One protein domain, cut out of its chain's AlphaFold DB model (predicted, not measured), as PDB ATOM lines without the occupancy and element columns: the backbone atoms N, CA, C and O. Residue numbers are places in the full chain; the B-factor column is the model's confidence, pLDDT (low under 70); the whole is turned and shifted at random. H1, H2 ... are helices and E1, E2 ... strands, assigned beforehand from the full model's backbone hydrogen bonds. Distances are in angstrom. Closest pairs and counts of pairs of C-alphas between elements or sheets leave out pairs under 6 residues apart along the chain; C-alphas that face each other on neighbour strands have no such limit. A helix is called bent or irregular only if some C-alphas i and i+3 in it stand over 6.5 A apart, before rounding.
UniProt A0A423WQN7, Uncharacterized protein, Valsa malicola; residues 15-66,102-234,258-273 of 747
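This is residues 15 to 66, 102 to 234 and 258 to 273 of the 747 residues of an uncharacterized protein of Valsa malicola (UniProt A0A423WQN7). A long helix, H8, runs most of the length of an elongated model, with a cluster of crossed helices at its far part and a small three-stranded sheet at its start. H1 and H2 pack on H8 in the cluster, H4 crosses H1, H5 packs on H8 nearer the sheet, H9 packs on H4 alone, H7 covers the sheet, and residues 138 to 156, of which 138 to 140 belong to H5, stick out from the body. The printed part has 201 residues, with nine named helices and three named strands in the order H1 H2 H3 H4 H5 H6 E1 E2 H7 E3 H8 H9; the sheet, E2 E1 E3, is antiparallel and the class is mostly helix. It is only just compact, close to loose, with a radius of gyration of the C-alphas of 19.7 A and spans of 64 by 39 by 32 A.

H1, residues 15 to 44, begins at C-alpha 15 (-14.838, 5.831, -40.406); assigned as one helix by its hydrogen bonds, it is bent, with C-alphas 33 and 36 8.4 A apart. Its arms are H1a, residues 15 to 33, 27.1 A, and H1b, residues 36 to 44. H2 is residues 47 to 57, H3 105 to 110, H4 112 to 124, H5 127 to 140 and H6 157 to 161. E1 is residues 165 to 168, E2 183 to 185, H7 189 to 197 and E3 200 to 202. H8, residues 203 to 234, measures 46.9 A and has a kink of 35 degrees near residue 228. H9, residues 258 to 273, measures 23.7 A and ends at C-alpha 273 (-5.078, -23.925, -32.792).

H1a touches residues 210 to 225 of H8, closest at C-alphas 27 and 221, 4.6 A. H2 touches H8 at C-alphas 57 and 219, 5.6 A. H4 touches H1a at a steep tilt of 63 degrees, closest at C-alphas 28 and 123, 4.5 A. H3 and H4 touch only at the corner, at C-alphas 108 and 115, 5.2 A. H5 touches H8 at C-alphas 131 and 209, 5.8 A. H6 and H7 only just touch, with 3 pairs of C-alphas within 8 A, the closest 158 and 189, 5.6 A. E1 and E2 form a hairpin, with N 166 and O 184 at 2.9 A, within hydrogen-bond range; E1 and E3 are antiparallel neighbours, with N 167 and O 201 at 2.8 A, within hydrogen-bond range. E2, H7 and E3 make a split strand-helix-strand unit, two strands running the same way with E1 between them in the sheet and a right-handed crossover. H7 is on the sheet over E1, at a height of 9.7 A. H9 touches H4 at C-alphas 268 and 117, 6.7 A. Every O i to N i+4 pair is within hydrogen-bond range in H1a, H1b, H2, H3, H6 and H7, against 8 of 9 in H4, 5 of 10 in H5, 26 of 28 in H8 and 11 of 12 in H9.

The C-alphas farthest apart, of Thr 155 and Arg 234, are 66.7 A apart. Residues 67 to 101 and 235 to 257 are not printed, with C-alpha gaps of 7.6 A and 24.6 A. The links H5 to H6 and E1 to E2 are long. Mean pLDDT of the printed part is 72.1; 70 residues are under 70, among them 135 to 161 and 258 to 273.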
ATOM      1  N   GLN A  15     -16.077   5.173 -40.841       81.25
ATOM      2  CA  GLN A  15     -14.838   5.831 -40.406       81.25
ATOM      3  C   GLN A  15     -14.024   4.966 -39.433       81.25
ATOM      4  O   GLN A  15     -12.795   4.917 -39.524       81.25
ATOM      5  N   LYS A  16     -14.693   4.260 -38.511       83.19
ATOM      6  CA  LYS A  16     -14.034   3.300 -37.615       83.19
ATOM      7  C   LYS A  16     -13.496   2.084 -38.361       83.19
ATOM      8  O   LYS A  16     -12.389   1.645 -38.071       83.19
ATOM      9  N   VAL A  17     -14.233   1.568 -39.340       84.31
ATOM     10  CA  VAL A  17     -13.748   0.482 -40.202       84.31
ATOM     11  C   VAL A  17     -12.470   0.900 -40.937       84.31
ATOM     12  O   VAL A  17     -11.466   0.194 -40.850       84.31
ATOM     13  N   ASP A  18     -12.450   2.079 -41.557       85.81
ATOM     14  CA  ASP A  18     -11.254   2.605 -42.228       85.81
ATOM     15  C   ASP A  18     -10.074   2.762 -41.254       85.81
ATOM     16  O   ASP A  18      -8.930   2.419 -41.575       85.81
ATOM     17  N   SER A  19     -10.353   3.241 -40.036       89.88
ATOM     18  CA  SER A  19      -9.382   3.336 -38.939       89.88
ATOM     19  C   SER A  19      -8.791   1.965 -38.584       89.88
ATOM     20  O   SER A  19      -7.564   1.825 -38.503       89.88
ATOM     21  N   ILE A  20      -9.631   0.933 -38.451       88.94
ATOM     22  CA  ILE A  20      -9.217  -0.449 -38.162       88.94
ATOM     23  C   ILE A  20      -8.319  -0.987 -39.273       88.94
ATOM     24  O   ILE A  20      -7.223  -1.463 -38.983       88.94
ATOM     25  N   ILE A  21      -8.735  -0.880 -40.537       90.06
ATOM     26  CA  ILE A  21      -7.973  -1.410 -41.679       90.06
ATOM     27  C   ILE A  21      -6.624  -0.703 -41.819       90.06
ATOM     28  O   ILE A  21      -5.592  -1.351 -42.033       90.06
ATOM     29  N   LYS A  22      -6.596   0.621 -41.641       91.88
ATOM     30  CA  LYS A  22      -5.355   1.402 -41.654       91.88
ATOM     31  C   LYS A  22      -4.408   0.973 -40.532       91.88
ATOM     32  O   LYS A  22      -3.225   0.739 -40.787       91.88
ATOM     33  N   THR A  23      -4.932   0.844 -39.315       91.94
ATOM     34  CA  THR A  23      -4.165   0.426 -38.132       91.94
ATOM     35  C   THR A  23      -3.638  -0.997 -38.300       91.94
ATOM     36  O   THR A  23      -2.456  -1.243 -38.074       91.94
ATOM     37  N   TRP A  24      -4.473  -1.920 -38.780       93.31
ATOM     38  CA  TRP A  24      -4.083  -3.295 -39.092       93.31
ATOM     39  C   TRP A  24      -2.979  -3.350 -40.147       93.31
ATOM     40  O   TRP A  24      -1.983  -4.040 -39.943       93.31
ATOM     41  N   THR A  25      -3.101  -2.592 -41.239       92.00
ATOM     42  CA  THR A  25      -2.089  -2.555 -42.308       92.00
ATOM     43  C   THR A  25      -0.741  -2.058 -41.782       92.00
ATOM     44  O   THR A  25       0.303  -2.645 -42.078       92.00
ATOM     45  N   SER A  26      -0.762  -1.009 -40.955       93.12
ATOM     46  CA  SER A  26       0.426  -0.468 -40.288       93.12
ATOM     47  C   SER A  26       1.053  -1.489 -39.331       93.12
ATOM     48  O   SER A  26       2.232  -1.831 -39.463       93.12
ATOM     49  N   PHE A  27       0.250  -2.062 -38.430       93.94
ATOM     50  CA  PHE A  27       0.662  -3.116 -37.505       93.94
ATOM     51  C   PHE A  27       1.266  -4.323 -38.237       93.94
ATOM     52  O   PHE A  27       2.380  -4.737 -37.911       93.94
ATOM     53  N   LYS A  28       0.578  -4.850 -39.255       91.56
ATOM     54  CA  LYS A  28       1.031  -5.960 -40.102       91.56
ATOM     55  C   LYS A  28       2.380  -5.651 -40.740       91.56
ATOM     56  O   LYS A  28       3.274  -6.496 -40.706       91.56
ATOM     57  N   GLY A  29       2.549  -4.443 -41.278       90.50
ATOM     58  CA  GLY A  29       3.821  -3.979 -41.834       90.50
ATOM     59  C   GLY A  29       4.946  -3.987 -40.796       90.50
ATOM     60  O   GLY A  29       5.983  -4.616 -41.016       90.50
ATOM     61  N   ILE A  30       4.718  -3.364 -39.634       90.31
ATOM     62  CA  ILE A  30       5.698  -3.286 -38.540       90.31
ATOM     63  C   ILE A  30       6.071  -4.684 -38.043       90.31
ATOM     64  O   ILE A  30       7.258  -4.981 -37.878       90.31
ATOM     65  N   TYR A  31       5.073  -5.532 -37.794       90.88
ATOM     66  CA  TYR A  31       5.291  -6.876 -37.280       90.88
ATOM     67  C   TYR A  31       6.062  -7.725 -38.287       90.88
ATOM     68  O   TYR A  31       7.073  -8.304 -37.907       90.88
ATOM     69  N   LYS A  32       5.681  -7.746 -39.572       89.06
ATOM     70  CA  LYS A  32       6.385  -8.546 -40.591       89.06
ATOM     71  C   LYS A  32       7.820  -8.078 -40.827       89.06
ATOM     72  O   LYS A  32       8.719  -8.913 -40.907       89.06
ATOM     73  N   GLU A  33       8.063  -6.769 -40.877       89.56
ATOM     74  CA  GLU A  33       9.412  -6.218 -41.075       89.56
ATOM     75  C   GLU A  33      10.317  -6.458 -39.855       89.56
ATOM     76  O   GLU A  33      11.500  -6.780 -39.990       89.56
ATOM     77  N   LYS A  34       9.770  -6.313 -38.641       88.12
ATOM     78  CA  LYS A  34      10.542  -6.322 -37.385       88.12
ATOM     79  C   LYS A  34      10.281  -7.553 -36.519       88.12
ATOM     80  O   LYS A  34      10.662  -7.546 -35.346       88.12
ATOM     81  N   ARG A  35       9.706  -8.619 -37.084       86.12
ATOM     82  CA  ARG A  35       9.262  -9.834 -36.375       86.12
ATOM     83  C   ARG A  35      10.321 -10.370 -35.418       86.12
ATOM     84  O   ARG A  35      10.093 -10.456 -34.216       86.12
ATOM     85  N   TYR A  36      11.524 -10.622 -35.935       84.31
ATOM     86  CA  TYR A  36      12.642 -11.143 -35.142       84.31
ATOM     87  C   TYR A  36      13.033 -10.220 -33.974       84.31
ATOM     88  O   TYR A  36      13.367 -10.686 -32.884       84.31
ATOM     89  N   ILE A  37      12.998  -8.900 -34.188       87.25
ATOM     90  CA  ILE A  37      13.335  -7.915 -33.153       87.25
ATOM     91  C   ILE A  37      12.277  -7.937 -32.050       87.25
ATOM     92  O   ILE A  37      12.638  -7.887 -30.873       87.25
ATOM     93  N   ILE A  38      10.998  -8.011 -32.427       88.12
ATOM     94  CA  ILE A  38       9.869  -8.069 -31.497       88.12
ATOM     95  C   ILE A  38       9.949  -9.344 -30.653       88.12
ATOM     96  O   ILE A  38      10.006  -9.235 -29.428       88.12
ATOM     97  N   GLU A  39      10.068 -10.513 -31.290       86.50
ATOM     98  CA  GLU A  39      10.191 -11.819 -30.621       86.50
ATOM     99  C   GLU A  39      11.361 -11.830 -29.624       86.50
ATOM    100  O   GLU A  39      11.175 -12.022 -28.425       86.50
ATOM    101  N   ASN A  40      12.579 -11.539 -30.091       83.38
ATOM    102  CA  ASN A  40      13.788 -11.602 -29.265       83.38
ATOM    103  C   ASN A  40      13.738 -10.622 -28.080       83.38
ATOM    104  O   ASN A  40      14.227 -10.921 -26.991       83.38
ATOM    105  N   ARG A  41      13.151  -9.434 -28.268       86.06
ATOM    106  CA  ARG A  41      13.010  -8.461 -27.179       86.06
ATOM    107  C   ARG A  41      11.955  -8.876 -26.186       86.06
ATOM    108  O   ARG A  41      12.236  -8.793 -24.996       86.06
ATOM    109  N   TRP A  42      10.795  -9.315 -26.660       87.62
ATOM    110  CA  TRP A  42       9.720  -9.771 -25.795       87.62
ATOM    111  C   TRP A  42      10.205 -10.882 -24.860       87.62
ATOM    112  O   TRP A  42      10.117 -10.724 -23.645       87.62
ATOM    113  N   MET A  43      10.863 -11.909 -25.407       84.12
ATOM    114  CA  MET A  43      11.444 -13.016 -24.629       84.12
ATOM    115  C   MET A  43      12.484 -12.553 -23.592       84.12
ATOM    116  O   MET A  43      12.655 -13.175 -22.550       84.12
ATOM    117  N   LYS A  44      13.192 -11.445 -23.851       85.31
ATOM    118  CA  LYS A  44      14.204 -10.881 -22.937       85.31
ATOM    119  C   LYS A  44      13.632  -9.940 -21.876       85.31
ATOM    120  O   LYS A  44      14.362  -9.556 -20.957       85.31
ATOM    121  N   LEU A  45      12.379  -9.505 -21.998       85.38
ATOM    122  CA  LEU A  45      11.760  -8.635 -21.003       85.38
ATOM    123  C   LEU A  45      11.397  -9.437 -19.750       85.38
ATOM    124  O   LEU A  45      10.832 -10.523 -19.823       85.38
ATOM    125  N   LYS A  46      11.674  -8.859 -18.578       87.88
ATOM    126  CA  LYS A  46      11.149  -9.376 -17.307       87.88
ATOM    127  C   LYS A  46       9.628  -9.221 -17.268       87.88
ATOM    128  O   LYS A  46       9.119  -8.223 -17.779       87.88
ATOM    129  N   ASN A  47       8.938 -10.133 -16.587       85.94
ATOM    130  CA  ASN A  47       7.472 -10.143 -16.497       85.94
ATOM    131  C   ASN A  47       6.902  -8.806 -15.995       85.94
ATOM    132  O   ASN A  47       5.978  -8.283 -16.605       85.94
ATOM    133  N   ASP A  48       7.514  -8.165 -14.996       87.94
ATOM    134  CA  ASP A  48       7.062  -6.845 -14.518       87.94
ATOM    135  C   ASP A  48       7.114  -5.774 -15.617       87.94
ATOM    136  O   ASP A  48       6.204  -4.959 -15.766       87.94
ATOM    137  N   ARG A  49       8.170  -5.800 -16.442       88.50
ATOM    138  CA  ARG A  49       8.325  -4.863 -17.560       88.50
ATOM    139  C   ARG A  49       7.377  -5.195 -18.709       88.50
ATOM    140  O   ARG A  49       6.906  -4.264 -19.355       88.50
ATOM    141  N   LYS A  50       7.085  -6.480 -18.942       90.31
ATOM    142  CA  LYS A  50       6.041  -6.930 -19.875       90.31
ATOM    143  C   LYS A  50       4.683  -6.377 -19.447       90.31
ATOM    144  O   LYS A  50       4.063  -5.657 -20.220       90.31
ATOM    145  N   LYS A  51       4.277  -6.596 -18.192       88.81
ATOM    146  CA  LYS A  51       3.006  -6.096 -17.630       88.81
ATOM    147  C   LYS A  51       2.899  -4.572 -17.662       88.81
ATOM    148  O   LYS A  51       1.840  -4.043 -17.998       88.81
ATOM    149  N   GLN A  52       3.988  -3.865 -17.352       89.75
ATOM    150  CA  GLN A  52       4.036  -2.408 -17.469       89.75
ATOM    151  C   GLN A  52       3.832  -1.963 -18.919       89.75
ATOM    152  O   GLN A  52       2.974  -1.132 -19.185       89.75
ATOM    153  N   LEU A  53       4.576  -2.552 -19.858       90.81
ATOM    154  CA  LEU A  53       4.477  -2.216 -21.275       90.81
ATOM    155  C   LEU A  53       3.072  -2.484 -21.836       90.81
ATOM    156  O   LEU A  53       2.548  -1.664 -22.588       90.81
ATOM    157  N   LEU A  54       2.455  -3.601 -21.445       90.31
ATOM    158  CA  LEU A  54       1.071  -3.924 -21.789       90.31
ATOM    159  C   LEU A  54       0.104  -2.847 -21.266       90.31
ATOM    160  O   LEU A  54      -0.711  -2.338 -22.031       90.31
ATOM    161  N   GLY A  55       0.251  -2.433 -20.002       87.06
ATOM    162  CA  GLY A  55      -0.554  -1.359 -19.406       87.06
ATOM    163  C   GLY A  55      -0.331   0.022 -20.031       87.06
ATOM    164  O   GLY A  55      -1.281   0.791 -20.149       87.06
ATOM    165  N   ASP A  56       0.891   0.324 -20.470       87.88
ATOM    166  CA  ASP A  56       1.214   1.575 -21.167       87.88
ATOM    167  C   ASP A  56       0.556   1.623 -22.562       87.88
ATOM    168  O   ASP A  56       0.148   2.688 -23.030       87.88
ATOM    169  N   CYS A  57       0.436   0.471 -23.236       89.44
ATOM    170  CA  CYS A  57      -0.160   0.367 -24.575       89.44
ATOM    171  C   CYS A  57      -1.691   0.260 -24.546       89.44
ATOM    172  O   CYS A  57      -2.349   0.647 -25.519       89.44
ATOM    173  N   TRP A  58      -2.255  -0.241 -23.447       86.69
ATOM    174  CA  TRP A  58      -3.691  -0.335 -23.203       86.69
ATOM    175  C   TRP A  58      -4.009   0.141 -21.782       86.69
ATOM    176  O   TRP A  58      -3.966  -0.611 -20.804       86.69
ATOM    177  N   GLN A  59      -4.394   1.416 -21.685       80.62
ATOM    178  CA  GLN A  59      -4.856   2.012 -20.433       80.62
ATOM    179  C   GLN A  59      -6.148   1.327 -19.976       80.62
ATOM    180  O   GLN A  59      -7.133   1.300 -20.709       80.62
ATOM    181  N   GLY A  60      -6.131   0.749 -18.774       75.75
ATOM    182  CA  GLY A  60      -7.256  -0.027 -18.245       75.75
ATOM    183  C   GLY A  60      -7.228  -1.525 -18.571       75.75
ATOM    184  O   GLY A  60      -8.179  -2.212 -18.219       75.75
ATOM    185  N   MET A  61      -6.156  -2.057 -19.182       79.69
ATOM    186  CA  MET A  61      -6.005  -3.513 -19.321       79.69
ATOM    187  C   MET A  61      -6.028  -4.183 -17.933       79.69
ATOM    188  O   MET A  61      -5.251  -3.761 -17.055       79.69
ATOM    189  N   PRO A  62      -6.862  -5.222 -17.732       75.56
ATOM    190  CA  PRO A  62      -6.955  -5.939 -16.468       75.56
ATOM    191  C   PRO A  62      -5.603  -6.453 -15.994       75.56
ATOM    192  O   PRO A  62      -4.780  -6.912 -16.788       75.56
ATOM    193  N   ALA A  63      -5.371  -6.351 -14.687       78.38
ATOM    194  CA  ALA A  63      -4.190  -6.943 -14.072       78.38
ATOM    195  C   ALA A  63      -4.302  -8.471 -14.066       78.38
ATOM    196  O   ALA A  63      -3.382  -9.144 -14.522       78.38
ATOM    197  N   ASP A  64      -5.459  -8.963 -13.630       71.94
ATOM    198  CA  ASP A  64      -5.704 -10.374 -13.373       71.94
ATOM    199  C   ASP A  64      -6.523 -11.014 -14.502       71.94
ATOM    200  O   ASP A  64      -7.344 -10.350 -15.144       71.94
ATOM    201  N   HIS A  65      -6.346 -12.322 -14.693       72.19
ATOM    202  CA  HIS A  65      -7.241 -13.156 -15.496       72.19
ATOM    203  C   HIS A  65      -8.646 -13.181 -14.873       72.19
ATOM    204  O   HIS A  65      -8.779 -13.451 -13.674       72.19
ATOM    205  N   ARG A  66      -9.674 -12.900 -15.688       65.31
ATOM    206  CA  ARG A  66     -11.099 -12.879 -15.296       65.31
ATOM    207  C   ARG A  66     -11.380 -12.072 -14.020       65.31
ATOM    208  O   ARG A  66     -11.825 -12.628 -13.010       65.31
ATOM    209  N   GLU A 102      -9.430 -12.890 -22.064       65.00
ATOM    210  CA  GLU A 102      -8.118 -13.460 -22.312       65.00
ATOM    211  C   GLU A 102      -7.065 -12.331 -22.460       65.00
ATOM    212  O   GLU A 102      -5.918 -12.478 -22.031       65.00
ATOM    213  N   TYR A 103      -7.442 -11.138 -22.948       73.06
ATOM    214  CA  TYR A 103      -6.529  -9.996 -23.127       73.06
ATOM    215  C   TYR A 103      -6.248  -9.250 -21.804       73.06
ATOM    216  O   TYR A 103      -6.642  -8.095 -21.614       73.06
ATOM    217  N   ASN A 104      -5.522  -9.889 -20.885       81.06
ATOM    218  CA  ASN A 104      -5.092  -9.305 -19.610       81.06
ATOM    219  C   ASN A 104      -3.565  -9.360 -19.407       81.06
ATOM    220  O   ASN A 104      -2.825 -10.034 -20.132       81.06
ATOM    221  N   LYS A 105      -3.071  -8.602 -18.420       84.88
ATOM    222  CA  LYS A 105      -1.630  -8.469 -18.148       84.88
ATOM    223  C   LYS A 105      -1.002  -9.769 -17.661       84.88
ATOM    224  O   LYS A 105       0.176  -9.994 -17.936       84.88
ATOM    225  N   ASP A 106      -1.742 -10.581 -16.918       81.81
ATOM    226  CA  ASP A 106      -1.244 -11.846 -16.397       81.81
ATOM    227  C   ASP A 106      -1.051 -12.872 -17.508       81.81
ATOM    228  O   ASP A 106       0.052 -13.405 -17.640       81.81
ATOM    229  N   ASP A 107      -2.053 -13.086 -18.353       77.25
ATOM    230  CA  ASP A 107      -1.984 -14.086 -19.417       77.25
ATOM    231  C   ASP A 107      -0.963 -13.698 -20.479       77.25
ATOM    232  O   ASP A 107      -0.077 -14.484 -20.814       77.25
ATOM    233  N   LEU A 108      -1.015 -12.453 -20.960       83.31
ATOM    234  CA  LEU A 108      -0.084 -11.987 -21.985       83.31
ATOM    235  C   LEU A 108       1.331 -11.798 -21.432       83.31
ATOM    236  O   LEU A 108       2.296 -11.975 -22.169       83.31
ATOM    237  N   GLY A 109       1.479 -11.407 -20.163       83.31
ATOM    238  CA  GLY A 109       2.766 -11.042 -19.567       83.31
ATOM    239  C   GLY A 109       3.524 -12.193 -18.902       83.31
ATOM    240  O   GLY A 109       4.756 -12.148 -18.874       83.31
ATOM    241  N   ASN A 110       2.823 -13.191 -18.355       79.19
ATOM    242  CA  ASN A 110       3.446 -14.361 -17.727       79.19
ATOM    243  C   ASN A 110       3.706 -15.488 -18.739       79.19
ATOM    244  O   ASN A 110       4.594 -16.308 -18.502       79.19
ATOM    245  N   ASN A 111       2.958 -15.527 -19.847       74.81
ATOM    246  CA  ASN A 111       3.156 -16.484 -20.926       74.81
ATOM    247  C   ASN A 111       3.841 -15.817 -22.129       74.81
ATOM    248  O   ASN A 111       3.216 -15.145 -22.949       74.81
ATOM    249  N   ASP A 112       5.144 -16.059 -22.256       71.25
ATOM    250  CA  ASP A 112       5.994 -15.511 -23.319       71.25
ATOM    251  C   ASP A 112       5.497 -15.826 -24.738       71.25
ATOM    252  O   ASP A 112       5.754 -15.065 -25.672       71.25
ATOM    253  N   VAL A 113       4.773 -16.936 -24.883       73.62
ATOM    254  CA  VAL A 113       4.265 -17.486 -26.141       73.62
ATOM    255  C   VAL A 113       2.921 -16.848 -26.513       73.62
ATOM    256  O   VAL A 113       2.710 -16.539 -27.683       73.62
ATOM    257  N   ALA A 114       2.056 -16.564 -25.533       75.81
ATOM    258  CA  ALA A 114       0.685 -16.100 -25.771       75.81
ATOM    259  C   ALA A 114       0.628 -14.797 -26.584       75.81
ATOM    260  O   ALA A 114      -0.039 -14.735 -27.616       75.81
ATOM    261  N   LEU A 115       1.386 -13.767 -26.186       84.44
ATOM    262  CA  LEU A 115       1.408 -12.506 -26.936       84.44
ATOM    263  C   LEU A 115       1.950 -12.694 -28.361       84.44
ATOM    264  O   LEU A 115       1.463 -12.062 -29.296       84.44
ATOM    265  N   LEU A 116       2.966 -13.540 -28.544       84.75
ATOM    266  CA  LEU A 116       3.547 -13.760 -29.867       84.75
ATOM    267  C   LEU A 116       2.540 -14.427 -30.814       84.75
ATOM    268  O   LEU A 116       2.509 -14.055 -31.985       84.75
ATOM    269  N   GLN A 117       1.675 -15.314 -30.307       77.31
ATOM    270  CA  GLN A 117       0.574 -15.909 -31.082       77.31
ATOM    271  C   GLN A 117      -0.457 -14.869 -31.487       77.31
ATOM    272  O   GLN A 117      -0.838 -14.830 -32.655       77.31
ATOM    273  N   VAL A 118      -0.862 -13.999 -30.555       82.75
ATOM    274  CA  VAL A 118      -1.770 -12.882 -30.854       82.75
ATOM    275  C   VAL A 118      -1.206 -12.050 -32.002       82.75
ATOM    276  O   VAL A 118      -1.909 -11.768 -32.968       82.75
ATOM    277  N   LEU A 119       0.072 -11.668 -31.912       88.00
ATOM    278  CA  LEU A 119       0.713 -10.816 -32.911       88.00
ATOM    279  C   LEU A 119       0.833 -11.508 -34.274       88.00
ATOM    280  O   LEU A 119       0.514 -10.893 -35.286       88.00
ATOM    281  N   GLU A 120       1.268 -12.767 -34.314       84.81
ATOM    282  CA  GLU A 120       1.397 -13.524 -35.565       84.81
ATOM    283  C   GLU A 120       0.035 -13.727 -36.236       84.81
ATOM    284  O   GLU A 120      -0.170 -13.308 -37.376       84.81
ATOM    285  N   SER A 121      -0.922 -14.270 -35.482       81.00
ATOM    286  CA  SER A 121      -2.280 -14.554 -35.942       81.00
ATOM    287  C   SER A 121      -2.960 -13.295 -36.492       81.00
ATOM    288  O   SER A 121      -3.421 -13.278 -37.634       81.00
ATOM    289  N   ARG A 122      -2.942 -12.190 -35.736       86.19
ATOM    290  CA  ARG A 122      -3.598 -10.931 -36.131       86.19
ATOM    291  C   ARG A 122      -2.889 -10.213 -37.280       86.19
ATOM    292  O   ARG A 122      -3.522  -9.428 -37.982       86.19
ATOM    293  N   ALA A 123      -1.583 -10.419 -37.462       87.88
ATOM    294  CA  ALA A 123      -0.836  -9.798 -38.558       87.88
ATOM    295  C   ALA A 123      -1.050 -10.528 -39.890       87.88
ATOM    296  O   ALA A 123      -1.010  -9.904 -40.956       87.88
ATOM    297  N   ASP A 124      -1.249 -11.844 -39.858       83.50
ATOM    298  CA  ASP A 124      -1.393 -12.634 -41.079       83.50
ATOM    299  C   ASP A 124      -2.805 -12.595 -41.673       83.50
ATOM    300  O   ASP A 124      -2.935 -12.708 -42.892       83.50
ATOM    301  N   HIS A 125      -3.815 -12.281 -40.865       83.00
ATOM    302  CA  HIS A 125      -5.225 -12.435 -41.226       83.00
ATOM    303  C   HIS A 125      -6.001 -11.117 -41.169       83.00
ATOM    304  O   HIS A 125      -5.605 -10.180 -40.468       83.00
ATOM    305  N   HIS A 126      -7.082 -11.017 -41.946       85.38
ATOM    306  CA  HIS A 126      -7.900  -9.805 -42.023       85.38
ATOM    307  C   HIS A 126      -8.715  -9.598 -40.728       85.38
ATOM    308  O   HIS A 126      -9.186 -10.577 -40.151       85.38
ATOM    309  N   PRO A 127      -8.972  -8.353 -40.271       85.06
ATOM    310  CA  PRO A 127      -9.815  -8.092 -39.100       85.06
ATOM    311  C   PRO A 127     -11.165  -8.823 -39.113       85.06
ATOM    312  O   PRO A 127     -11.522  -9.463 -38.128       85.06
ATOM    313  N   GLY A 128     -11.862  -8.849 -40.249       78.69
ATOM    314  CA  GLY A 128     -13.114  -9.602 -40.425       78.69
ATOM    315  C   GLY A 128     -13.020 -11.133 -40.263       78.69
ATOM    316  O   GLY A 128     -14.041 -11.804 -40.134       78.69
ATOM    317  N   GLU A 129     -11.825 -11.725 -40.217       77.44
ATOM    318  CA  GLU A 129     -11.668 -13.141 -39.836       77.44
ATOM    319  C   GLU A 129     -11.894 -13.352 -38.336       77.44
ATOM    320  O   GLU A 129     -12.397 -14.395 -37.926       77.44
ATOM    321  N   PHE A 130     -11.603 -12.325 -37.536       77.62
ATOM    322  CA  PHE A 130     -11.789 -12.326 -36.089       77.62
ATOM    323  C   PHE A 130     -13.054 -11.603 -35.639       77.62
ATOM    324  O   PHE A 130     -13.407 -11.729 -34.479       77.62
ATOM    325  N   GLY A 131     -13.743 -10.854 -36.508       73.75
ATOM    326  CA  GLY A 131     -14.870 -10.000 -36.104       73.75
ATOM    327  C   GLY A 131     -15.942 -10.761 -35.332       73.75
ATOM    328  O   GLY A 131     -16.338 -10.357 -34.240       73.75
ATOM    329  N   GLN A 132     -16.347 -11.918 -35.853       66.81
ATOM    330  CA  GLN A 132     -17.258 -12.785 -35.121       66.81
ATOM    331  C   GLN A 132     -16.603 -13.407 -33.896       66.81
ATOM    332  O   GLN A 132     -17.267 -13.419 -32.882       66.81
ATOM    333  N   LEU A 133     -15.348 -13.870 -33.941       69.06
ATOM    334  CA  LEU A 133     -14.662 -14.492 -32.794       69.06
ATOM    335  C   LEU A 133     -14.490 -13.522 -31.611       69.06
ATOM    336  O   LEU A 133     -14.782 -13.880 -30.481       69.06
ATOM    337  N   ASP A 134     -14.149 -12.262 -31.873       70.44
ATOM    338  CA  ASP A 134     -13.993 -11.201 -30.867       70.44
ATOM    339  C   ASP A 134     -15.312 -10.850 -30.159       70.44
ATOM    340  O   ASP A 134     -15.310 -10.253 -29.081       70.44
ATOM    341  N   VAL A 135     -16.449 -11.200 -30.772       61.19
ATOM    342  CA  VAL A 135     -17.780 -11.112 -30.157       61.19
ATOM    343  C   VAL A 135     -18.278 -12.483 -29.703       61.19
ATOM    344  O   VAL A 135     -19.039 -12.562 -28.749       61.19
ATOM    345  N   ARG A 136     -17.861 -13.576 -30.345       55.25
ATOM    346  CA  ARG A 136     -18.325 -14.939 -30.098       55.25
ATOM    347  C   ARG A 136     -17.544 -15.648 -29.021       55.25
ATOM    348  O   ARG A 136     -18.160 -16.484 -28.401       55.25
ATOM    349  N   ASP A 137     -16.319 -15.295 -28.662       50.16
ATOM    350  CA  ASP A 137     -15.699 -15.838 -27.443       50.16
ATOM    351  C   ASP A 137     -16.529 -15.444 -26.192       50.16
ATOM    352  O   ASP A 137     -16.632 -16.200 -25.225       50.16
ATOM    353  N   HIS A 138     -17.287 -14.339 -26.275       44.28
ATOM    354  CA  HIS A 138     -18.347 -13.975 -25.323       44.28
ATOM    355  C   HIS A 138     -19.629 -14.837 -25.453       44.28
ATOM    356  O   HIS A 138     -20.326 -15.047 -24.461       44.28
ATOM    357  N   TYR A 139     -19.944 -15.367 -26.645       39.22
ATOM    358  CA  TYR A 139     -21.111 -16.224 -26.928       39.22
ATOM    359  C   TYR A 139     -20.838 -17.736 -26.912       39.22
ATOM    360  O   TYR A 139     -21.770 -18.477 -26.661       39.22
ATOM    361  N   ALA A 140     -19.621 -18.235 -27.112       38.25
ATOM    362  CA  ALA A 140     -19.238 -19.644 -27.021       38.25
ATOM    363  C   ALA A 140     -19.291 -20.110 -25.561       38.25
ATOM    364  O   ALA A 140     -19.704 -21.231 -25.275       38.25
ATOM    365  N   CYS A 141     -19.027 -19.189 -24.626       40.06
ATOM    366  CA  CYS A 141     -19.375 -19.350 -23.217       40.06
ATOM    367  C   CYS A 141     -20.901 -19.436 -22.981       40.06
ATOM    368  O   CYS A 141     -21.322 -20.074 -22.022       40.06
ATOM    369  N   ARG A 142     -21.737 -18.854 -23.855       41.38
ATOM    370  CA  ARG A 142     -23.214 -18.837 -23.762       41.38
ATOM    371  C   ARG A 142     -23.927 -19.869 -24.652       41.38
ATOM    372  O   ARG A 142     -25.085 -20.175 -24.414       41.38
ATOM    373  N   LEU A 143     -23.257 -20.456 -25.647       36.34
ATOM    374  CA  LEU A 143     -23.830 -21.358 -26.662       36.34
ATOM    375  C   LEU A 143     -24.287 -22.708 -26.089       36.34
ATOM    376  O   LEU A 143     -25.062 -23.423 -26.722       36.34
ATOM    377  N   LEU A 144     -23.907 -23.021 -24.849       39.28
ATOM    378  CA  LEU A 144     -24.543 -24.080 -24.063       39.28
ATOM    379  C   LEU A 144     -26.046 -23.868 -23.858       39.28
ATOM    380  O   LEU A 144     -26.778 -24.848 -23.725       39.28
ATOM    381  N   GLU A 145     -26.519 -22.620 -23.868       37.84
ATOM    382  CA  GLU A 145     -27.950 -22.326 -23.820       37.84
ATOM    383  C   GLU A 145     -28.657 -22.760 -25.109       37.84
ATOM    384  O   GLU A 145     -29.812 -23.160 -25.033       37.84
ATOM    385  N   CYS A 146     -27.961 -22.795 -26.256       33.88
ATOM    386  CA  CYS A 146     -28.548 -23.085 -27.573       33.88
ATOM    387  C   CYS A 146     -28.668 -24.584 -27.899       33.88
ATOM    388  O   CYS A 146     -29.544 -24.969 -28.663       33.88
ATOM    389  N   PHE A 147     -27.828 -25.444 -27.315       36.75
ATOM    390  CA  PHE A 147     -27.995 -26.907 -27.420       36.75
ATOM    391  C   PHE A 147     -28.765 -27.494 -26.223       36.75
ATOM    392  O   PHE A 147     -29.023 -28.696 -26.159       36.75
ATOM    393  N   GLY A 148     -29.070 -26.655 -25.228       33.91
ATOM    394  CA  GLY A 148     -29.677 -26.975 -23.937       33.91
ATOM    395  C   GLY A 148     -31.186 -26.787 -23.930       33.91
ATOM    396  O   GLY A 148     -31.963 -27.727 -23.753       33.91
ATOM    397  N   HIS A 149     -31.558 -25.534 -24.143       28.84
ATOM    398  CA  HIS A 149     -32.899 -25.136 -24.479       28.84
ATOM    399  C   HIS A 149     -32.897 -24.931 -25.979       28.84
ATOM    400  O   HIS A 149     -32.024 -24.254 -26.517       28.84
ATOM    401  N   ALA A 150     -33.868 -25.528 -26.663       29.59
ATOM    402  CA  ALA A 150     -34.258 -25.006 -27.951       29.59
ATOM    403  C   ALA A 150     -34.245 -23.477 -27.827       29.59
ATOM    404  O   ALA A 150     -34.834 -22.921 -26.890       29.59
ATOM    405  N   ILE A 151     -33.580 -22.790 -28.754       34.38
ATOM    406  CA  ILE A 151     -34.121 -21.506 -29.159       34.38
ATOM    407  C   ILE A 151     -35.507 -21.893 -29.674       34.38
ATOM    408  O   ILE A 151     -35.681 -22.240 -30.839       34.38
ATOM    409  N   GLU A 152     -36.483 -21.963 -28.767       34.94
ATOM    410  CA  GLU A 152     -37.881 -21.836 -29.101       34.94
ATOM    411  C   GLU A 152     -37.919 -20.447 -29.697       34.94
ATOM    412  O   GLU A 152     -38.075 -19.471 -28.971       34.94
ATOM    413  N   TYR A 153     -37.617 -20.345 -30.995       38.72
ATOM    414  CA  TYR A 153     -37.839 -19.148 -31.770       38.72
ATOM    415  C   TYR A 153     -39.318 -18.877 -31.552       38.72
ATOM    416  O   TYR A 153     -40.142 -19.654 -32.045       38.72
ATOM    417  N   PRO A 154     -39.673 -17.871 -30.736       39.75
ATOM    418  CA  PRO A 154     -41.061 -17.624 -30.419       39.75
ATOM    419  C   PRO A 154     -41.789 -17.475 -31.747       39.75
ATOM    420  O   PRO A 154     -41.365 -16.693 -32.607       39.75
ATOM    421  N   THR A 155     -42.843 -18.259 -31.942       43.16
ATOM    422  CA  THR A 155     -43.704 -18.164 -33.118       43.16
ATOM    423  C   THR A 155     -44.037 -16.685 -33.367       43.16
ATOM    424  O   THR A 155     -44.504 -15.983 -32.471       43.16
ATOM    425  N   GLY A 156     -43.694 -16.174 -34.559       51.47
ATOM    426  CA  GLY A 156     -43.838 -14.752 -34.921       51.47
ATOM    427  C   GLY A 156     -42.547 -13.915 -34.986       51.47
ATOM    428  O   GLY A 156     -42.617 -12.708 -35.220       51.47
ATOM    429  N   TRP A 157     -41.356 -14.501 -34.820       53.66
ATOM    430  CA  TRP A 157     -40.087 -13.785 -35.063       53.66
ATOM    431  C   TRP A 157     -39.848 -13.411 -36.527       53.66
ATOM    432  O   TRP A 157     -39.165 -12.429 -36.801       53.66
ATOM    433  N   GLU A 158     -40.449 -14.136 -37.467       54.81
ATOM    434  CA  GLU A 158     -40.328 -13.876 -38.906       54.81
ATOM    435  C   GLU A 158     -40.803 -12.462 -39.280       54.81
ATOM    436  O   GLU A 158     -40.158 -11.780 -40.077       54.81
ATOM    437  N   GLU A 159     -41.873 -11.978 -38.638       61.00
ATOM    438  CA  GLU A 159     -42.358 -10.603 -38.806       61.00
ATOM    439  C   GLU A 159     -41.467  -9.571 -38.103       61.00
ATOM    440  O   GLU A 159     -41.319  -8.458 -38.602       61.00
ATOM    441  N   LYS A 160     -40.841  -9.930 -36.973       59.47
ATOM    442  CA  LYS A 160     -39.950  -9.031 -36.214       59.47
ATOM    443  C   LYS A 160     -38.580  -8.848 -36.866       59.47
ATOM    444  O   LYS A 160     -37.986  -7.785 -36.720       59.47
ATOM    445  N   LEU A 161     -38.074  -9.877 -37.548       61.66
ATOM    446  CA  LEU A 161     -36.779  -9.845 -38.231       61.66
ATOM    447  C   LEU A 161     -36.847  -9.062 -39.542       61.66
ATOM    448  O   LEU A 161     -35.853  -8.468 -39.958       61.66
ATOM    449  N   LYS A 162     -38.012  -9.028 -40.194       71.81
ATOM    450  CA  LYS A 162     -38.193  -8.310 -41.455       71.81
ATOM    451  C   LYS A 162     -37.932  -6.810 -41.272       71.81
ATOM    452  O   LYS A 162     -38.564  -6.145 -40.457       71.81
ATOM    453  N   GLY A 163     -37.002  -6.268 -42.054       73.94
ATOM    454  CA  GLY A 163     -36.574  -4.869 -41.991       73.94
ATOM    455  C   GLY A 163     -35.488  -4.572 -40.950       73.94
ATOM    456  O   GLY A 163     -34.980  -3.449 -40.930       73.94
ATOM    457  N   MET A 164     -35.081  -5.544 -40.121       73.38
ATOM    458  CA  MET A 164     -33.923  -5.368 -39.240       73.38
ATOM    459  C   MET A 164     -32.637  -5.225 -40.058       73.38
ATOM    460  O   MET A 164     -32.437  -5.906 -41.065       73.38
ATOM    461  N   LEU A 165     -31.758  -4.332 -39.601       76.56
ATOM    462  CA  LEU A 165     -30.453  -4.099 -40.206       76.56
ATOM    463  C   LEU A 165     -29.424  -5.090 -39.664       76.56
ATOM    464  O   LEU A 165     -29.255  -5.246 -38.450       76.56
ATOM    465  N   VAL A 166     -28.683  -5.692 -40.584       74.44
ATOM    466  CA  VAL A 166     -27.488  -6.480 -40.293       74.44
ATOM    467  C   VAL A 166     -26.285  -5.875 -41.000       74.44
ATOM    468  O   VAL A 166     -26.436  -5.158 -41.988       74.44
ATOM    469  N   ALA A 167     -25.090  -6.148 -40.490       78.62
ATOM    470  CA  ALA A 167     -23.832  -5.695 -41.059       78.62
ATOM    471  C   ALA A 167     -22.916  -6.872 -41.387       78.62
ATOM    472  O   ALA A 167     -22.818  -7.804 -40.593       78.62
ATOM    473  N   TYR A 168     -22.225  -6.798 -42.522       78.50
ATOM    474  CA  TYR A 168     -21.206  -7.757 -42.918       78.50
ATOM    475  C   TYR A 168     -19.961  -7.589 -42.049       78.50
ATOM    476  O   TYR A 168     -19.432  -6.487 -41.896       78.50
ATOM    477  N   VAL A 169     -19.496  -8.689 -41.471       73.69
ATOM    478  CA  VAL A 169     -18.358  -8.733 -40.546       73.69
ATOM    479  C   VAL A 169     -17.276  -9.720 -40.990       73.69
ATOM    480  O   VAL A 169     -16.301  -9.915 -40.269       73.69
ATOM    481  N   GLY A 170     -17.445 -10.355 -42.153       71.00
ATOM    482  CA  GLY A 170     -16.487 -11.304 -42.719       71.00
ATOM    483  C   GLY A 170     -15.272 -10.634 -43.373       71.00
ATOM    484  O   GLY A 170     -15.233  -9.411 -43.526       71.00
ATOM    485  N   PRO A 171     -14.241 -11.414 -43.753       70.12
ATOM    486  CA  PRO A 171     -13.173 -10.899 -44.592       70.12
ATOM    487  C   PRO A 171     -13.761 -10.514 -45.955       70.12
ATOM    488  O   PRO A 171     -14.455 -11.333 -46.558       70.12
ATOM    489  N   PRO A 172     -13.502  -9.295 -46.447       67.62
ATOM    490  CA  PRO A 172     -13.996  -8.883 -47.745       67.62
ATOM    491  C   PRO A 172     -13.450  -9.803 -48.837       67.62
ATOM    492  O   PRO A 172     -12.345 -10.345 -48.725       67.62
ATOM    493  N   ALA A 173     -14.220  -9.955 -49.912       66.94
ATOM    494  CA  ALA A 173     -13.694 -10.573 -51.117       66.94
ATOM    495  C   ALA A 173     -12.504  -9.743 -51.640       66.94
ATOM    496  O   ALA A 173     -12.470  -8.524 -51.454       66.94
ATOM    497  N   GLU A 174     -11.523 -10.389 -52.283       57.25
ATOM    498  CA  GLU A 174     -10.308  -9.715 -52.785       57.25
ATOM    499  C   GLU A 174     -10.621  -8.524 -53.710       57.25
ATOM    500  O   GLU A 174      -9.820  -7.598 -53.824       57.25
ATOM    501  N   ASP A 175     -11.793  -8.536 -54.344       53.16
ATOM    502  CA  ASP A 175     -12.296  -7.518 -55.257       53.16
ATOM    503  C   ASP A 175     -13.212  -6.465 -54.603       53.16
ATOM    504  O   ASP A 175     -13.570  -5.503 -55.282       53.16
ATOM    505  N   ARG A 176     -13.589  -6.615 -53.322       63.38
ATOM    506  CA  ARG A 176     -14.550  -5.736 -52.619       63.38
ATOM    507  C   ARG A 176     -14.190  -5.477 -51.146       63.38
ATOM    508  O   ARG A 176     -14.919  -5.896 -50.243       63.38
ATOM    509  N   PRO A 177     -13.069  -4.786 -50.865       61.34
ATOM    510  CA  PRO A 177     -12.661  -4.412 -49.506       61.34
ATOM    511  C   PRO A 177     -13.694  -3.555 -48.755       61.34
ATOM    512  O   PRO A 177     -13.759  -3.614 -47.528       61.34
ATOM    513  N   GLU A 178     -14.514  -2.791 -49.478       65.94
ATOM    514  CA  GLU A 178     -15.584  -1.944 -48.943       65.94
ATOM    515  C   GLU A 178     -16.758  -2.720 -48.323       65.94
ATOM    516  O   GLU A 178     -17.581  -2.125 -47.625       65.94
ATOM    517  N   ASP A 179     -16.837  -4.036 -48.549       73.00
ATOM    518  CA  ASP A 179     -17.920  -4.861 -48.015       73.00
ATOM    519  C   ASP A 179     -17.814  -5.001 -46.485       73.00
ATOM    520  O   ASP A 179     -18.832  -5.183 -45.817       73.00
ATOM    521  N   PHE A 180     -16.616  -4.880 -45.892       76.56
ATOM    522  CA  PHE A 180     -16.440  -4.988 -44.439       76.56
ATOM    523  C   PHE A 180     -17.163  -3.847 -43.711       76.56
ATOM    524  O   PHE A 180     -16.851  -2.670 -43.866       76.56
ATOM    525  N   GLY A 181     -18.165  -4.197 -42.907       72.88
ATOM    526  CA  GLY A 181     -19.068  -3.233 -42.293       72.88
ATOM    527  C   GLY A 181     -20.188  -2.738 -43.216       72.88
ATOM    528  O   GLY A 181     -20.955  -1.878 -42.795       72.88
ATOM    529  N   ALA A 182     -20.388  -3.252 -44.427       80.81
ATOM    530  CA  ALA A 182     -21.578  -2.916 -45.217       80.81
ATOM    531  C   ALA A 182     -22.860  -3.413 -44.523       80.81
ATOM    532  O   ALA A 182     -22.826  -4.408 -43.805       80.81
ATOM    533  N   THR A 183     -23.994  -2.723 -44.689       81.62
ATOM    534  CA  THR A 183     -25.280  -3.113 -44.074       81.62
ATOM    535  C   THR A 183     -26.328  -3.496 -45.097       81.62
ATOM    536  O   THR A 183     -26.418  -2.866 -46.149       81.62
ATOM    537  N   CYS A 184     -27.185  -4.451 -44.746       81.75
ATOM    538  CA  CYS A 184     -28.389  -4.784 -45.503       81.75
ATOM    539  C   CYS A 184     -29.586  -5.009 -44.569       81.75
ATOM    540  O   CYS A 184     -29.433  -5.151 -43.353       81.75
ATOM    541  N   GLN A 185     -30.791  -4.986 -45.138       83.94
ATOM    542  CA  GLN A 185     -32.025  -5.288 -44.417       83.94
ATOM    543  C   GLN A 185     -32.420  -6.747 -44.628       83.94
ATOM    544  O   GLN A 185     -32.333  -7.275 -45.736       83.94
ATOM    545  N   ILE A 186     -32.900  -7.380 -43.562       77.38
ATOM    546  CA  ILE A 186     -33.448  -8.731 -43.627       77.38
ATOM    547  C   ILE A 186     -34.814  -8.685 -44.322       77.38
ATOM    548  O   ILE A 186     -35.729  -7.991 -43.881       77.38
ATOM    549  N   GLU A 187     -34.977  -9.464 -45.389       79.00
ATOM    550  CA  GLU A 187     -36.248  -9.539 -46.134       79.00
ATOM    551  C   GLU A 187     -37.190 -10.635 -45.604       79.00
ATOM    552  O   GLU A 187     -38.404 -10.557 -45.800       79.00
ATOM    553  N   GLY A 188     -36.639 -11.631 -44.901       71.81
ATOM    554  CA  GLY A 188     -37.362 -12.760 -44.316       71.81
ATOM    555  C   GLY A 188     -36.431 -13.748 -43.591       71.81
ATOM    556  O   GLY A 188     -35.213 -13.557 -43.605       71.81
ATOM    557  N   PRO A 189     -36.974 -14.809 -42.970       64.25
ATOM    558  CA  PRO A 189     -36.212 -15.757 -42.144       64.25
ATOM    559  C   PRO A 189     -35.154 -16.550 -42.929       64.25
ATOM    560  O   PRO A 189     -34.023 -16.683 -42.471       64.25
ATOM    561  N   GLU A 190     -35.466 -16.994 -44.148       65.62
ATOM    562  CA  GLU A 190     -34.496 -17.679 -45.022       65.62
ATOM    563  C   GLU A 190     -33.364 -16.748 -45.477       65.62
ATOM    564  O   GLU A 190     -32.196 -17.139 -45.538       65.62
ATOM    565  N   HIS A 191     -33.689 -15.474 -45.727       67.69
ATOM    566  CA  HIS A 191     -32.686 -14.454 -46.024       67.69
ATOM    567  C   HIS A 191     -31.806 -14.192 -44.795       67.69
ATOM    568  O   HIS A 191     -30.590 -14.126 -44.926       67.69
ATOM    569  N   PHE A 192     -32.384 -14.136 -43.592       65.12
ATOM    570  CA  PHE A 192     -31.619 -14.001 -42.353       65.12
ATOM    571  C   PHE A 192     -30.649 -15.165 -42.134       65.12
ATOM    572  O   PHE A 192     -29.468 -14.917 -41.904       65.12
ATOM    573  N   ARG A 193     -31.102 -16.417 -42.281       60.44
ATOM    574  CA  ARG A 193     -30.232 -17.607 -42.205       60.44
ATOM    575  C   ARG A 193     -29.104 -17.547 -43.232       60.44
ATOM    576  O   ARG A 193     -27.948 -17.792 -42.902       60.44
ATOM    577  N   THR A 194     -29.427 -17.155 -44.464       63.47
ATOM    578  CA  THR A 194     -28.434 -16.973 -45.534       63.47
ATOM    579  C   THR A 194     -27.405 -15.902 -45.169       63.47
ATOM    580  O   THR A 194     -26.215 -16.113 -45.375       63.47
ATOM    581  N   LEU A 195     -27.843 -14.775 -44.602       63.69
ATOM    582  CA  LEU A 195     -26.975 -13.678 -44.181       63.69
ATOM    583  C   LEU A 195     -26.102 -14.067 -42.980       63.69
ATOM    584  O   LEU A 195     -24.907 -13.794 -42.998       63.69
ATOM    585  N   LEU A 196     -26.639 -14.760 -41.975       61.94
ATOM    586  CA  LEU A 196     -25.843 -15.282 -40.856       61.94
ATOM    587  C   LEU A 196     -24.739 -16.232 -41.348       61.94
ATOM    588  O   LEU A 196     -23.578 -16.075 -40.971       61.94
ATOM    589  N   ASN A 197     -25.080 -17.142 -42.267       57.59
ATOM    590  CA  ASN A 197     -24.128 -18.045 -42.928       57.59
ATOM    591  C   ASN A 197     -23.149 -17.320 -43.875       57.59
ATOM    592  O   ASN A 197     -22.116 -17.876 -44.252       57.59
ATOM    593  N   ALA A 198     -23.471 -16.090 -44.280       61.56
ATOM    594  CA  ALA A 198     -22.659 -15.226 -45.131       61.56
ATOM    595  C   ALA A 198     -21.968 -14.108 -44.336       61.56
ATOM    596  O   ALA A 198     -21.674 -13.059 -44.897       61.56
ATOM    597  N   ASP A 199     -21.702 -14.322 -43.046       67.69
ATOM    598  CA  ASP A 199     -20.932 -13.424 -42.180       67.69
ATOM    599  C   ASP A 199     -21.598 -12.089 -41.844       67.69
ATOM    600  O   ASP A 199     -20.910 -11.089 -41.635       67.69
ATOM    601  N   TYR A 200     -22.923 -12.048 -41.762       71.81
ATOM    602  CA  TYR A 200     -23.639 -10.877 -41.269       71.81
ATOM    603  C   TYR A 200     -23.987 -11.017 -39.783       71.81
ATOM    604  O   TYR A 200     -24.264 -12.105 -39.289       71.81
ATOM    605  N   MET A 201     -23.998  -9.895 -39.063       70.19
ATOM    606  CA  MET A 201     -24.412  -9.800 -37.659       70.19
ATOM    607  C   MET A 201     -25.480  -8.727 -37.479       70.19
ATOM    608  O   MET A 201     -25.524  -7.755 -38.232       70.19
ATOM    609  N   VAL A 202     -26.304  -8.855 -36.438       72.31
ATOM    610  CA  VAL A 202     -27.236  -7.790 -36.040       72.31
ATOM    611  C   VAL A 202     -26.451  -6.512 -35.732       72.31
ATOM    612  O   VAL A 202     -25.370  -6.571 -35.145       72.31
ATOM    613  N   ILE A 203     -26.985  -5.352 -36.128       75.69
ATOM    614  CA  ILE A 203     -26.248  -4.079 -36.117       75.69
ATOM    615  C   ILE A 203     -25.610  -3.724 -34.763       75.69
ATOM    616  O   ILE A 203     -24.479  -3.247 -34.734       75.69
ATOM    617  N   GLU A 204     -26.283  -4.016 -33.647       70.12
ATOM    618  CA  GLU A 204     -25.753  -3.763 -32.300       70.12
ATOM    619  C   GLU A 204     -24.514  -4.616 -31.999       70.12
ATOM    620  O   GLU A 204     -23.502  -4.109 -31.512       70.12
ATOM    621  N   GLN A 205     -24.546  -5.899 -32.370       71.00
ATOM    622  CA  GLN A 205     -23.395  -6.793 -32.222       71.00
ATOM    623  C   GLN A 205     -22.258  -6.390 -33.164       71.00
ATOM    624  O   GLN A 205     -21.091  -6.418 -32.780       71.00
ATOM    625  N   ALA A 206     -22.583  -5.967 -34.387       74.12
ATOM    626  CA  ALA A 206     -21.587  -5.490 -35.338       74.12
ATOM    627  C   ALA A 206     -20.913  -4.189 -34.872       74.12
ATOM    628  O   ALA A 206     -19.714  -4.010 -35.067       74.12
ATOM    629  N   LYS A 207     -21.655  -3.284 -34.226       78.75
ATOM    630  CA  LYS A 207     -21.095  -2.076 -33.611       78.75
ATOM    631  C   LYS A 207     -20.124  -2.432 -32.485       78.75
ATOM    632  O   LYS A 207     -19.007  -1.922 -32.461       78.75
ATOM    633  N   GLN A 208     -20.524  -3.354 -31.612       74.31
ATOM    634  CA  GLN A 208     -19.670  -3.862 -30.540       74.31
ATOM    635  C   GLN A 208     -18.394  -4.527 -31.081       74.31
ATOM    636  O   GLN A 208     -17.308  -4.290 -30.557       74.31
ATOM    637  N   MET A 209     -18.517  -5.310 -32.157       81.06
ATOM    638  CA  MET A 209     -17.382  -5.905 -32.862       81.06
ATOM    639  C   MET A 209     -16.392  -4.834 -33.326       81.06
ATOM    640  O   MET A 209     -15.216  -4.897 -32.972       81.06
ATOM    641  N   VAL A 210     -16.869  -3.822 -34.060       83.31
ATOM    642  CA  VAL A 210     -16.029  -2.731 -34.584       83.31
ATOM    643  C   VAL A 210     -15.311  -2.002 -33.443       83.31
ATOM    644  O   VAL A 210     -14.102  -1.781 -33.519       83.31
ATOM    645  N   ASP A 211     -16.015  -1.699 -32.350       82.25
ATOM    646  CA  ASP A 211     -15.430  -1.032 -31.180       82.25
ATOM    647  C   ASP A 211     -14.334  -1.874 -30.501       82.25
ATOM    648  O   ASP A 211     -13.312  -1.334 -30.061       82.25
ATOM    649  N   ASN A 212     -14.514  -3.196 -30.423       79.31
ATOM    650  CA  ASN A 212     -13.506  -4.109 -29.882       79.31
ATOM    651  C   ASN A 212     -12.281  -4.193 -30.798       79.31
ATOM    652  O   ASN A 212     -11.148  -4.075 -30.327       79.31
ATOM    653  N   GLN A 213     -12.487  -4.335 -32.108       84.62
ATOM    654  CA  GLN A 213     -11.389  -4.448 -33.068       84.62
ATOM    655  C   GLN A 213     -10.528  -3.189 -33.132       84.62
ATOM    656  O   GLN A 213      -9.300  -3.295 -33.154       84.62
ATOM    657  N   GLU A 214     -11.136  -2.001 -33.090       87.44
ATOM    658  CA  GLU A 214     -10.396  -0.735 -33.041       87.44
ATOM    659  C   GLU A 214      -9.469  -0.673 -31.816       87.44
ATOM    660  O   GLU A 214      -8.288  -0.321 -31.930       87.44
ATOM    661  N   LYS A 215      -9.965  -1.102 -30.647       85.06
ATOM    662  CA  LYS A 215      -9.167  -1.175 -29.414       85.06
ATOM    663  C   LYS A 215      -8.026  -2.186 -29.528       85.06
ATOM    664  O   LYS A 215      -6.891  -1.833 -29.193       85.06
ATOM    665  N   ILE A 216      -8.304  -3.400 -30.016       86.88
ATOM    666  CA  ILE A 216      -7.313  -4.480 -30.164       86.88
ATOM    667  C   ILE A 216      -6.202  -4.047 -31.122       86.88
ATOM    668  O   ILE A 216      -5.036  -4.017 -30.731       86.88
ATOM    669  N   TYR A 217      -6.531  -3.669 -32.360       89.88
ATOM    670  CA  TYR A 217      -5.511  -3.326 -33.355       89.88
ATOM    671  C   TYR A 217      -4.728  -2.073 -32.966       89.88
ATOM    672  O   TYR A 217      -3.505  -2.053 -33.120       89.88
ATOM    673  N   GLY A 218      -5.384  -1.075 -32.362       91.25
ATOM    674  CA  GLY A 218      -4.695   0.087 -31.806       91.25
ATOM    675  C   GLY A 218      -3.702  -0.291 -30.700       91.25
ATOM    676  O   GLY A 218      -2.600   0.257 -30.636       91.25
ATOM    677  N   PHE A 219      -4.056  -1.242 -29.833       91.25
ATOM    678  CA  PHE A 219      -3.142  -1.788 -28.828       91.25
ATOM    679  C   PHE A 219      -1.953  -2.520 -29.471       91.25
ATOM    680  O   PHE A 219      -0.808  -2.219 -29.121       91.25
ATOM    681  N   LEU A 220      -2.203  -3.436 -30.414       92.62
ATOM    682  CA  LEU A 220      -1.160  -4.247 -31.057       92.62
ATOM    683  C   LEU A 220      -0.154  -3.385 -31.826       92.62
ATOM    684  O   LEU A 220       1.057  -3.618 -31.739       92.62
ATOM    685  N   GLU A 221      -0.630  -2.351 -32.523       94.31
ATOM    686  CA  GLU A 221       0.225  -1.387 -33.212       94.31
ATOM    687  C   GLU A 221       1.127  -0.635 -32.218       94.31
ATOM    688  O   GLU A 221       2.357  -0.676 -32.343       94.31
ATOM    689  N   ARG A 222       0.541  -0.001 -31.186       93.50
ATOM    690  CA  ARG A 222       1.298   0.736 -30.154       93.50
ATOM    691  C   ARG A 222       2.322  -0.151 -29.456       93.50
ATOM    692  O   ARG A 222       3.439   0.293 -29.183       93.50
ATOM    693  N   LEU A 223       1.961  -1.402 -29.191       92.38
ATOM    694  CA  LEU A 223       2.843  -2.380 -28.573       92.38
ATOM    695  C   LEU A 223       4.040  -2.705 -29.471       92.38
ATOM    696  O   LEU A 223       5.183  -2.615 -29.017       92.38
ATOM    697  N   CYS A 224       3.805  -3.008 -30.751       92.19
ATOM    698  CA  CYS A 224       4.875  -3.263 -31.718       92.19
ATOM    699  C   CYS A 224       5.807  -2.055 -31.869       92.19
ATOM    700  O   CYS A 224       7.035  -2.212 -31.881       92.19
ATOM    701  N   ILE A 225       5.245  -0.843 -31.922       91.81
ATOM    702  CA  ILE A 225       6.020   0.401 -31.939       91.81
ATOM    703  C   ILE A 225       6.869   0.494 -30.673       91.81
ATOM    704  O   ILE A 225       8.083   0.601 -30.780       91.81
ATOM    705  N   ASN A 226       6.300   0.358 -29.476       90.56
ATOM    706  CA  ASN A 226       7.056   0.522 -28.231       90.56
ATOM    707  C   ASN A 226       8.153  -0.543 -28.031       90.56
ATOM    708  O   ASN A 226       9.254  -0.217 -27.568       90.56
ATOM    709  N   ILE A 227       7.908  -1.798 -28.432       89.38
ATOM    710  CA  ILE A 227       8.930  -2.862 -28.411       89.38
ATOM    711  C   ILE A 227      10.087  -2.517 -29.363       89.38
ATOM    712  O   ILE A 227      11.262  -2.752 -29.042       89.38
ATOM    713  N   THR A 228       9.787  -1.926 -30.522       86.25
ATOM    714  CA  THR A 228      10.785  -1.606 -31.553       86.25
ATOM    715  C   THR A 228      11.457  -0.239 -31.354       86.25
ATOM    716  O   THR A 228      12.654  -0.117 -31.625       86.25
ATOM    717  N   ASP A 229      10.792   0.757 -30.771       77.94
ATOM    718  CA  ASP A 229      11.282   2.133 -30.592       77.94
ATOM    719  C   ASP A 229      12.195   2.329 -29.378       77.94
ATOM    720  O   ASP A 229      13.004   3.264 -29.359       77.94
ATOM    721  N   HIS A 230      12.196   1.412 -28.403       57.47
ATOM    722  CA  HIS A 230      13.219   1.411 -27.346       57.47
ATOM    723  C   HIS A 230      14.663   1.368 -27.902       57.47
ATOM    724  O   HIS A 230      15.594   1.790 -27.211       57.47
ATOM    725  N   SER A 231      14.854   0.965 -29.169       50.84
ATOM    726  CA  SER A 231      16.123   1.109 -29.909       50.84
ATOM    727  C   SER A 231      16.528   2.562 -30.094       50.84
ATOM    728  O   SER A 231      17.682   2.908 -29.870       50.84
ATOM    729  N   ARG A 232      15.586   3.415 -30.512       47.62
ATOM    730  CA  ARG A 232      15.855   4.801 -30.894       47.62
ATOM    731  C   ARG A 232      16.238   5.612 -29.664       47.62
ATOM    732  O   ARG A 232      17.203   6.359 -29.709       47.62
ATOM    733  N   ARG A 233      15.564   5.385 -28.530       46.94
ATOM    734  CA  ARG A 233      15.871   6.077 -27.265       46.94
ATOM    735  C   ARG A 233      17.172   5.601 -26.608       46.94
ATOM    736  O   ARG A 233      17.872   6.434 -26.047       46.94
ATOM    737  N   ARG A 234      17.553   4.316 -26.704       47.06
ATOM    738  CA  ARG A 234      18.892   3.865 -26.257       47.06
ATOM    739  C   ARG A 234      20.003   4.319 -27.203       47.06
ATOM    740  O   ARG A 234      21.019   4.794 -26.717       47.06
ATOM    741  N   ALA A 258      19.240 -19.708 -30.675       51.59
ATOM    742  CA  ALA A 258      18.321 -20.064 -31.759       51.59
ATOM    743  C   ALA A 258      17.451 -21.291 -31.441       51.59
ATOM    744  O   ALA A 258      16.289 -21.327 -31.828       51.59
ATOM    745  N   VAL A 259      17.976 -22.270 -30.698       50.75
ATOM    746  CA  VAL A 259      17.280 -23.544 -30.454       50.75
ATOM    747  C   VAL A 259      16.036 -23.360 -29.590       50.75
ATOM    748  O   VAL A 259      14.998 -23.928 -29.898       50.75
ATOM    749  N   GLN A 260      16.100 -22.544 -28.535       46.59
ATOM    750  CA  GLN A 260      14.954 -22.347 -27.645       46.59
ATOM    751  C   GLN A 260      13.861 -21.491 -28.293       46.59
ATOM    752  O   GLN A 260      12.685 -21.805 -28.152       46.59
ATOM    753  N   ILE A 261      14.248 -20.481 -29.081       50.91
ATOM    754  CA  ILE A 261      13.313 -19.688 -29.893       50.91
ATOM    755  C   ILE A 261      12.652 -20.574 -30.956       50.91
ATOM    756  O   ILE A 261      11.443 -20.499 -31.142       50.91
ATOM    757  N   GLU A 262      13.407 -21.457 -31.611       53.16
ATOM    758  CA  GLU A 262      12.873 -22.374 -32.622       53.16
ATOM    759  C   GLU A 262      11.987 -23.472 -32.010       53.16
ATOM    760  O   GLU A 262      10.950 -23.824 -32.565       53.16
ATOM    761  N   ILE A 263      12.326 -23.968 -30.818       50.88
ATOM    762  CA  ILE A 263      11.476 -24.878 -30.035       50.88
ATOM    763  C   ILE A 263      10.165 -24.194 -29.652       50.88
ATOM    764  O   ILE A 263       9.107 -24.803 -29.815       50.88
ATOM    765  N   SER A 264      10.227 -22.946 -29.180       50.28
ATOM    766  CA  SER A 264       9.041 -22.142 -28.901       50.28
ATOM    767  C   SER A 264       8.242 -21.873 -30.173       50.28
ATOM    768  O   SER A 264       7.030 -21.949 -30.107       50.28
ATOM    769  N   ARG A 265       8.867 -21.654 -31.337       53.31
ATOM    770  CA  ARG A 265       8.176 -21.511 -32.638       53.31
ATOM    771  C   ARG A 265       7.462 -22.774 -33.091       53.31
ATOM    772  O   ARG A 265       6.334 -22.697 -33.562       53.31
ATOM    773  N   LEU A 266       8.098 -23.930 -32.947       52.56
ATOM    774  CA  LEU A 266       7.456 -25.206 -33.251       52.56
ATOM    775  C   LEU A 266       6.278 -25.443 -32.304       52.56
ATOM    776  O   LEU A 266       5.198 -25.769 -32.765       52.56
ATOM    777  N   TYR A 267       6.441 -25.151 -31.012       51.94
ATOM    778  CA  TYR A 267       5.339 -25.188 -30.049       51.94
ATOM    779  C   TYR A 267       4.218 -24.184 -30.385       51.94
ATOM    780  O   TYR A 267       3.049 -24.547 -30.364       51.94
ATOM    781  N   LEU A 268       4.569 -22.947 -30.759       50.56
ATOM    782  CA  LEU A 268       3.647 -21.890 -31.190       50.56
ATOM    783  C   LEU A 268       2.797 -22.344 -32.375       50.56
ATOM    784  O   LEU A 268       1.598 -22.099 -32.379       50.56
ATOM    785  N   LYS A 269       3.423 -23.012 -33.348       53.72
ATOM    786  CA  LYS A 269       2.788 -23.541 -34.556       53.72
ATOM    787  C   LYS A 269       1.971 -24.808 -34.294       53.72
ATOM    788  O   LYS A 269       0.923 -24.984 -34.901       53.72
ATOM    789  N   ASP A 270       2.444 -25.678 -33.408       50.69
ATOM    790  CA  ASP A 270       1.783 -26.947 -33.084       50.69
ATOM    791  C   ASP A 270       0.598 -26.748 -32.127       50.69
ATOM    792  O   ASP A 270      -0.316 -27.568 -32.089       50.69
ATOM    793  N   CYS A 271       0.605 -25.667 -31.343       46.56
ATOM    794  CA  CYS A 271      -0.446 -25.350 -30.383       46.56
ATOM    795  C   CYS A 271      -1.249 -24.106 -30.753       46.56
ATOM    796  O   CYS A 271      -2.159 -23.787 -29.998       46.56
ATOM    797  N   SER A 272      -0.972 -23.420 -31.875       50.66
ATOM    798  CA  SER A 272      -1.695 -22.198 -32.270       50.66
ATOM    799  C   SER A 272      -3.196 -22.412 -32.230       50.66
ATOM    800  O   SER A 272      -3.893 -21.588 -31.672       50.66
ATOM    801  N   ASN A 273      -3.666 -23.556 -32.719       47.44
ATOM    802  CA  ASN A 273      -5.078 -23.925 -32.792       47.44
ATOM    803  C   ASN A 273      -5.724 -24.128 -31.405       47.44
ATOM    804  O   ASN A 273      -6.934 -24.023 -31.242       47.44
TER     805      ASN A 273